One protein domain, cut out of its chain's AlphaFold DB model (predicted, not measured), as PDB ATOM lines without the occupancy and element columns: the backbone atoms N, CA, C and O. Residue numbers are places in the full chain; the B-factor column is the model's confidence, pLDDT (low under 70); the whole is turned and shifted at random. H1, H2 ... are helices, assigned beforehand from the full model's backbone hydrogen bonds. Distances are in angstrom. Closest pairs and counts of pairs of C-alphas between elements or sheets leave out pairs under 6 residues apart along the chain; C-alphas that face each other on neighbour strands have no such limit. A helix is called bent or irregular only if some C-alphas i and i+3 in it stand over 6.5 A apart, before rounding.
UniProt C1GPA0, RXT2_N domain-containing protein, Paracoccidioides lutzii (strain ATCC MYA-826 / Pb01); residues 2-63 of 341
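Overview. This is residues 2 to 63 of the 341 residues of the protein "RXT2_N domain-containing protein" of Paracoccidioides lutzii (strain ATCC MYA-826 / Pb01) (UniProt C1GPA0). One long, lone helix, H1, makes an arm whose residues 2 to 22 stick out from a small head of mostly loop, in which the short helix H2 sits between two long stretches with no named element. The arm makes most of the length. The printed part has 62 residues, with two named helices in the order H1, H2 and no named strand; the class is all helix, though under half of the residues, 29 of 62, are in named elements. The whole is extended, with a radius of gyration of the C-alphas of 16.5 A and spans of 49 by 22 by 20 A.

Arrangement. Start with H1, residues 2 to 25; its residues 2 to 22 stand free. A long link of 18 residues, 26 to 43, leads to H2, residues 44 to 48. The two helices are close but not clearly touching: their closest C-alphas, those of Arg 23 and Leu 44, are 7.7 A apart. In H1 every O i to N i+4 pair is within hydrogen-bond range; in H2 0 of 1 is, beside 1 of 2 O i to N i+3 pairs.

Along the chain. Find C-alpha 2 at (229.136, 238.402, 232.973); from there H1 runs 34.4 A to C-alpha 25 at (195.464, 243.257, 238.068). H2 measures 8.8 A and ends at C-alpha 48, (196.717, 259.525, 243.190). It is only just irregular: C-alphas 44 and 47 are 7.0 A apart.

Size, cuts and confidence. The C-alphas of Ala 2 and Tyr 63 are the two farthest apart, 50.4 A. Without the free stretch, 41 residues span 28 by 24 by 13 A. The printed part has no cut. Look in the B-factor column for the model's confidence: the mean pLDDT of the printed part is 73.2, and residues 23 to 35, 44 to 45, 48 and 50 to 63 are under 70.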
ATOM      1  N   ALA A   2     230.084 237.483 233.633       81.42
ATOM      2  CA  ALA A   2     229.136 238.402 232.973       81.42
ATOM      3  C   ALA A   2     227.814 237.757 232.489       81.42
ATOM      4  O   ALA A   2     226.751 238.336 232.676       81.42
ATOM      5  N   VAL A   3     227.858 236.541 231.928       83.88
ATOM      6  CA  VAL A   3     226.655 235.845 231.415       83.88
ATOM      7  C   VAL A   3     225.677 235.482 232.540       83.88
ATOM      8  O   VAL A   3     224.472 235.662 232.403       83.88
ATOM      9  N   GLN A   4     226.195 235.033 233.687       87.50
ATOM     10  CA  GLN A   4     225.373 234.745 234.866       87.50
ATOM     11  C   GLN A   4     224.751 236.029 235.435       87.50
ATOM     12  O   GLN A   4     223.583 236.020 235.809       87.50
ATOM     13  N   ALA A   5     225.492 237.142 235.438       87.86
ATOM     14  CA  ALA A   5     224.967 238.439 235.866       87.86
ATOM     15  C   ALA A   5     223.844 238.955 234.946       87.86
ATOM     16  O   ALA A   5     222.851 239.472 235.449       87.86
ATOM     17  N   ALA A   6     223.959 238.765 233.627       88.58
ATOM     18  CA  ALA A   6     222.915 239.141 232.670       88.58
ATOM     19  C   ALA A   6     221.619 238.336 232.878       88.58
ATOM     20  O   ALA A   6     220.550 238.926 232.991       88.58
ATOM     21  N   MET A   7     221.709 237.009 233.050       90.21
ATOM     22  CA  MET A   7     220.529 236.175 233.340       90.21
ATOM     23  C   MET A   7     219.856 236.543 234.674       90.21
ATOM     24  O   MET A   7     218.630 236.532 234.783       90.21
ATOM     25  N   ILE A   8     220.639 236.903 235.697       91.40
ATOM     26  CA  ILE A   8     220.101 237.379 236.981       91.40
ATOM     27  C   ILE A   8     219.415 238.747 236.812       91.40
ATOM     28  O   ILE A   8     218.338 238.971 237.356       91.40
ATOM     29  N   ALA A   9     219.989 239.662 236.030       92.76
ATOM     30  CA  ALA A   9     219.369 240.959 235.767       92.76
ATOM     31  C   ALA A   9     218.042 240.823 234.992       92.76
ATOM     32  O   ALA A   9     217.045 241.451 235.360       92.76
ATOM     33  N   ASP A  10     217.993 239.960 233.977       92.55
ATOM     34  CA  ASP A  10     216.781 239.708 233.188       92.55
ATOM     35  C   ASP A  10     215.678 239.046 234.023       92.55
ATOM     36  O   ASP A  10     214.510 239.426 233.939       92.55
ATOM     37  N   THR A  11     216.032 238.110 234.905       94.90
ATOM     38  CA  THR A  11     215.060 237.495 235.824       94.90
ATOM     39  C   THR A  11     214.524 238.497 236.848       94.90
ATOM     40  O   THR A  11     213.315 238.538 237.074       94.90
ATOM     41  N   ILE A  12     215.370 239.371 237.409       94.46
ATOM     42  CA  ILE A  12     214.928 240.440 238.322       94.46
ATOM     43  C   ILE A  12     213.994 241.421 237.606       94.46
ATOM     44  O   ILE A  12     212.963 241.804 238.160       94.46
ATOM     45  N   THR A  13     214.324 241.846 236.385       93.33
ATOM     46  CA  THR A  13     213.475 242.780 235.626       93.33
ATOM     47  C   THR A  13     212.153 242.134 235.212       93.33
ATOM     48  O   THR A  13     211.104 242.769 235.340       93.33
ATOM     49  N   ALA A  14     212.163 240.858 234.815       92.18
ATOM     50  CA  ALA A  14     210.952 240.091 234.541       92.18
ATOM     51  C   ALA A  14     210.074 239.930 235.793       92.18
ATOM     52  O   ALA A  14     208.864 240.146 235.716       92.18
ATOM     53  N   MET A  15     210.668 239.630 236.954       93.80
ATOM     54  CA  MET A  15     209.953 239.554 238.232       93.80
ATOM     55  C   MET A  15     209.358 240.902 238.644       93.80
ATOM     56  O   MET A  15     208.194 240.953 239.030       93.80
ATOM     57  N   LYS A  16     210.109 242.005 238.520       93.49
ATOM     58  CA  LYS A  16     209.591 243.359 238.792       93.49
ATOM     59  C   LYS A  16     208.386 243.677 237.909       93.49
ATOM     60  O   LYS A  16     207.348 244.095 238.413       93.49
ATOM     61  N   ARG A  17     208.487 243.383 236.610       89.74
ATOM     62  CA  ARG A  17     207.394 243.580 235.650       89.74
ATOM     63  C   ARG A  17     206.182 242.691 235.943       89.74
ATOM     64  O   ARG A  17     205.049 243.108 235.718       89.74
ATOM     65  N   ALA A  18     206.398 241.468 236.429       88.50
ATOM     66  CA  ALA A  18     205.324 240.572 236.852       88.50
ATOM     67  C   ALA A  18     204.615 241.089 238.117       88.50
ATOM     68  O   ALA A  18     203.386 241.102 238.151       88.50
ATOM     69  N   LEU A  19     205.367 241.589 239.104       83.98
ATOM     70  CA  LEU A  19     204.817 242.193 240.321       83.98
ATOM     71  C   LEU A  19     204.023 243.471 240.029       83.98
ATOM     72  O   LEU A  19     202.961 243.659 240.609       83.98
ATOM     73  N   GLU A  20     204.477 244.322 239.107       80.36
ATOM     74  CA  GLU A  20     203.719 245.507 238.672       80.36
ATOM     75  C   GLU A  20     202.401 245.130 237.981       80.36
ATOM     76  O   GLU A  20     201.365 245.731 238.257       80.36
ATOM     77  N   ARG A  21     202.402 244.092 237.132       78.35
ATOM     78  CA  ARG A  21     201.166 243.581 236.516       78.35
ATOM     79  C   ARG A  21     200.217 242.989 237.548       78.35
ATOM     80  O   ARG A  21     199.027 243.263 237.475       78.35
ATOM     81  N   GLN A  22     200.722 242.227 238.517       74.09
ATOM     82  CA  GLN A  22     199.907 241.715 239.619       74.09
ATOM     83  C   GLN A  22     199.348 242.874 240.456       74.09
ATOM     84  O   GLN A  22     198.165 242.895 240.784       74.09
ATOM     85  N   ARG A  23     200.161 243.896 240.733       68.89
ATOM     86  CA  ARG A  23     199.739 245.098 241.453       68.89
ATOM     87  C   ARG A  23     198.578 245.817 240.751       68.89
ATOM     88  O   ARG A  23     197.659 246.257 241.429       68.89
ATOM     89  N   LEU A  24     198.595 245.890 239.420       66.60
ATOM     90  CA  LEU A  24     197.515 246.487 238.622       66.60
ATOM     91  C   LEU A  24     196.307 245.554 238.424       66.60
ATOM     92  O   LEU A  24     195.186 246.033 238.317       66.60
ATOM     93  N   ALA A  25     196.514 244.234 238.373       64.84
ATOM     94  CA  ALA A  25     195.464 243.257 238.068       64.84
ATOM     95  C   ALA A  25     194.671 242.763 239.292       64.84
ATOM     96  O   ALA A  25     193.569 242.252 239.120       64.84
ATOM     97  N   THR A  26     195.215 242.874 240.512       61.43
ATOM     98  CA  THR A  26     194.672 242.165 241.694       61.43
ATOM     99  C   THR A  26     194.057 243.057 242.774       61.43
ATOM    100  O   THR A  26     193.806 242.573 243.873       61.43
ATOM    101  N   GLY A  27     193.805 244.342 242.525       56.72
ATOM    102  CA  GLY A  27     193.337 245.216 243.602       56.72
ATOM    103  C   GLY A  27     192.567 246.426 243.120       56.72
ATOM    104  O   GLY A  27     193.142 247.497 242.957       56.72
ATOM    105  N   VAL A  28     191.251 246.266 242.982       57.97
ATOM    106  CA  VAL A  28     190.331 247.381 243.214       57.97
ATOM    107  C   VAL A  28     190.401 247.660 244.716       57.97
ATOM    108  O   VAL A  28     189.699 247.039 245.504       57.97
ATOM    109  N   ASP A  29     191.366 248.479 245.121       63.56
ATOM    110  CA  ASP A  29     191.431 249.002 246.484       63.56
ATOM    111  C   ASP A  29     190.309 250.031 246.650       63.56
ATOM    112  O   ASP A  29     189.998 250.763 245.700       63.56
ATOM    113  N   ASP A  30     189.709 250.093 247.839       66.02
ATOM    114  CA  ASP A  30     188.619 251.028 248.111       66.02
ATOM    115  C   ASP A  30     189.073 252.466 247.809       66.02
ATOM    116  O   ASP A  30     190.224 252.835 248.107       66.02
ATOM    117  N   PRO A  31     188.196 253.309 247.231       63.86
ATOM    118  CA  PRO A  31     188.543 254.687 246.926       63.86
ATOM    119  C   PRO A  31     188.991 255.401 248.203       63.86
ATOM    120  O   PRO A  31     188.337 255.345 249.248       63.86
ATOM    121  N   ILE A  32     190.138 256.077 248.131       65.31
ATOM    122  CA  ILE A  32     190.597 256.914 249.235       65.31
ATOM    123  C   ILE A  32     189.717 258.163 249.245       65.31
ATOM    124  O   ILE A  32     189.815 259.016 248.372       65.31
ATOM    125  N   THR A  33     188.860 258.266 250.253       64.90
ATOM    126  CA  THR A  33     187.928 259.390 250.417       64.90
ATOM    127  C   THR A  33     188.580 260.634 251.017       64.90
ATOM    128  O   THR A  33     187.975 261.700 251.038       64.90
ATOM    129  N   GLN A  34     189.809 260.512 251.526       68.07
ATOM    130  CA  GLN A  34     190.501 261.580 252.238       68.07
ATOM    131  C   GLN A  34     191.550 262.253 251.341       68.07
ATOM    132  O   GLN A  34     192.376 261.550 250.758       68.07
ATOM    133  N   PRO A  35     191.621 263.596 251.293       67.98
ATOM    134  CA  PRO A  35     192.571 264.342 250.458       67.98
ATOM    135  C   PRO A  35     194.018 264.304 250.991       67.98
ATOM    136  O   PRO A  35     194.852 265.130 250.631       67.98
ATOM    137  N   THR A  36     194.335 263.366 251.888       70.51
ATOM    138  CA  THR A  36     195.646 263.237 252.521       70.51
ATOM    139  C   THR A  36     196.198 261.822 252.390       70.51
ATOM    140  O   THR A  36     195.500 260.818 252.550       70.51
ATOM    141  N   ASN A  37     197.511 261.750 252.172       71.38
ATOM    142  CA  ASN A  37     198.273 260.502 252.170       71.38
ATOM    143  C   ASN A  37     198.484 259.906 253.561       71.38
ATOM    144  O   ASN A  37     198.979 258.779 253.690       71.38
ATOM    145  N   ARG A  38     198.126 260.638 254.622       74.24
ATOM    146  CA  ARG A  38     198.278 260.158 255.994       74.24
ATOM    147  C   ARG A  38     197.359 258.956 256.228       74.24
ATOM    148  O   ARG A  38     196.147 259.065 256.132       74.24
ATOM    149  N   GLY A  39     197.960 257.805 256.534       77.26
ATOM    150  CA  GLY A  39     197.248 256.535 256.743       77.26
ATOM    151  C   GLY A  39     196.979 255.724 255.471       77.26
ATOM    152  O   GLY A  39     196.678 254.542 255.578       77.26
ATOM    153  N   ASN A  40     197.171 256.301 254.279       76.36
ATOM    154  CA  ASN A  40     196.855 255.638 253.009       76.36
ATOM    155  C   ASN A  40     198.081 255.176 252.217       76.36
ATOM    156  O   ASN A  40     197.916 254.512 251.212       76.36
ATOM    157  N   LYS A  41     199.314 255.456 252.658       78.99
ATOM    158  CA  LYS A  41     200.560 255.251 251.880       78.99
ATOM    159  C   LYS A  41     200.772 253.844 251.281       78.99
ATOM    160  O   LYS A  41     201.498 253.719 250.301       78.99
ATOM    161  N   LEU A  42     200.192 252.798 251.876       75.45
ATOM    162  CA  LEU A  42     200.308 251.411 251.394       75.45
ATOM    163  C   LEU A  42     199.211 251.014 250.397       75.45
ATOM    164  O   LEU A  42     199.339 249.984 249.738       75.45
ATOM    165  N   LYS A  43     198.148 251.815 250.292       75.20
ATOM    166  CA  LYS A  43     197.051 251.589 249.357       75.20
ATOM    167  C   LYS A  43     197.516 251.791 247.924       75.20
ATOM    168  O   LYS A  43     198.349 252.653 247.636       75.20
ATOM    169  N   LEU A  44     196.947 251.022 247.006       69.53
ATOM    170  CA  LEU A  44     197.304 251.085 245.586       69.53
ATOM    171  C   LEU A  44     197.031 252.467 244.997       69.53
ATOM    172  O   LEU A  44     197.865 253.015 244.274       69.53
ATOM    173  N   ASN A  45     195.903 253.042 245.409       68.63
ATOM    174  CA  ASN A  45     195.411 254.332 244.953       68.63
ATOM    175  C   ASN A  45     196.089 255.526 245.649       68.63
ATOM    176  O   ASN A  45     195.822 256.669 245.294       68.63
ATOM    177  N   ALA A  46     196.996 255.292 246.607       73.88
ATOM    178  CA  ALA A  46     197.682 256.355 247.349       73.88
ATOM    179  C   ALA A  46     198.571 257.235 246.468       73.88
ATOM    180  O   ALA A  46     198.833 258.381 246.805       73.88
ATOM    181  N   GLN A  47     199.020 256.710 245.325       71.42
ATOM    182  CA  GLN A  47     199.777 257.485 244.342       71.42
ATOM    183  C   GLN A  47     198.959 258.626 243.718       71.42
ATOM    184  O   GLN A  47     199.544 259.595 243.247       71.42
ATOM    185  N   TYR A  48     197.627 258.511 243.725       66.69
ATOM    186  CA  TYR A  48     196.717 259.525 243.190       66.69
ATOM    187  C   TYR A  48     196.289 260.553 244.237       66.69
ATOM    188  O   TYR A  48     195.680 261.555 243.886       66.69
ATOM    189  N   VAL A  49     196.598 260.318 245.514       71.18
ATOM    190  CA  VAL A  49     196.283 261.244 246.598       71.18
ATOM    191  C   VAL A  49     197.530 262.073 246.864       71.18
ATOM    192  O   VAL A  49     198.621 261.556 247.077       71.18
ATOM    193  N   HIS A  50     197.406 263.386 246.805       69.06
ATOM    194  CA  HIS A  50     198.440 264.314 247.235       69.06
ATOM    195  C   HIS A  50     197.775 265.632 247.611       69.06
ATOM    196  O   HIS A  50     196.651 265.920 247.202       69.06
ATOM    197  N   GLU A  51     198.457 266.428 248.428       67.00
ATOM    198  CA  GLU A  51     197.963 267.752 248.787       67.00
ATOM    199  C   GLU A  51     197.710 268.574 247.508       67.00
ATOM    200  O   GLU A  51     198.517 268.555 246.575       67.00
ATOM    201  N   GLY A  52     196.538 269.208 247.424       64.82
ATOM    202  CA  GLY A  52     196.091 269.943 246.233       64.82
ATOM    203  C   GLY A  52     195.509 269.090 245.094       64.82
ATOM    204  O   GLY A  52     195.112 269.651 244.074       64.82
ATOM    205  N   ALA A  53     195.418 267.762 245.236       64.52
ATOM    206  CA  ALA A  53     194.745 266.907 244.257       64.52
ATOM    207  C   ALA A  53     193.214 267.073 244.330       64.52
ATOM    208  O   ALA A  53     192.536 266.455 245.154       64.52
ATOM    209  N   LEU A  54     192.653 267.898 243.446       60.58
ATOM    210  CA  LEU A  54     191.212 267.955 243.197       60.58
ATOM    211  C   LEU A  54     190.814 266.732 242.345       60.58
ATOM    212  O   LEU A  54     191.228 266.639 241.192       60.58
ATOM    213  N   GLY A  55     190.035 265.794 242.902       55.34
ATOM    214  CA  GLY A  55     189.391 264.721 242.118       55.34
ATOM    215  C   GLY A  55     189.876 263.277 242.328       55.34
ATOM    216  O   GLY A  55     189.725 262.463 241.426       55.34
ATOM    217  N   CYS A  56     190.403 262.902 243.498       53.50
ATOM    218  CA  CYS A  56     190.918 261.541 243.757       53.50
ATOM    219  C   CYS A  56     189.849 260.425 243.850       53.50
ATOM    220  O   CYS A  56     190.139 259.340 244.358       53.50
ATOM    221  N   MET A  57     188.616 260.651 243.390       55.59
ATOM    222  CA  MET A  57     187.641 259.573 243.253       55.59
ATOM    223  C   MET A  57     188.038 258.776 242.004       55.59
ATOM    224  O   MET A  57     187.763 259.186 240.885       55.59
ATOM    225  N   ASN A  58     188.734 257.654 242.200       53.12
ATOM    226  CA  ASN A  58     189.037 256.619 241.196       53.12
ATOM    227  C   ASN A  58     190.246 256.814 240.257       53.12
ATOM    228  O   ASN A  58     190.384 256.043 239.312       53.12
ATOM    229  N   GLY A  59     191.165 257.752 240.509       53.62
ATOM    230  CA  GLY A  59     192.486 257.773 239.843       53.62
ATOM    231  C   GLY A  59     192.486 257.994 238.320       53.62
ATOM    232  O   GLY A  59     193.549 257.972 237.702       53.62
ATOM    233  N   VAL A  60     191.326 258.234 237.710       56.32
ATOM    234  CA  VAL A  60     191.216 258.759 236.347       56.32
ATOM    235  C   VAL A  60     191.064 260.269 236.476       56.32
ATOM    236  O   VAL A  60     190.450 260.759 237.423       56.32
ATOM    237  N   GLU A  61     191.626 261.011 235.528       58.83
ATOM    238  CA  GLU A  61     191.469 262.461 235.365       58.83
ATOM    239  C   GLU A  61     190.005 262.823 235.003       58.83
ATOM    240  O   GLU A  61     189.742 263.462 233.989       58.83
ATOM    241  N   PHE A  62     189.028 262.373 235.802       57.09
ATOM    242  CA  PHE A  62     187.595 262.315 235.482       57.09
ATOM    243  C   PHE A  62     186.965 263.676 235.171       57.09
ATOM    244  O   PHE A  62     185.919 263.727 234.535       57.09
ATOM    245  N   TYR A  63     187.621 264.772 235.550       57.26
ATOM    246  CA  TYR A  63     187.130 266.129 235.321       57.26
ATOM    247  C   TYR A  63     188.076 266.940 234.434       57.26
ATOM    248  O   TYR A  63     188.320 268.112 234.704       57.26
TER     249      TYR A  63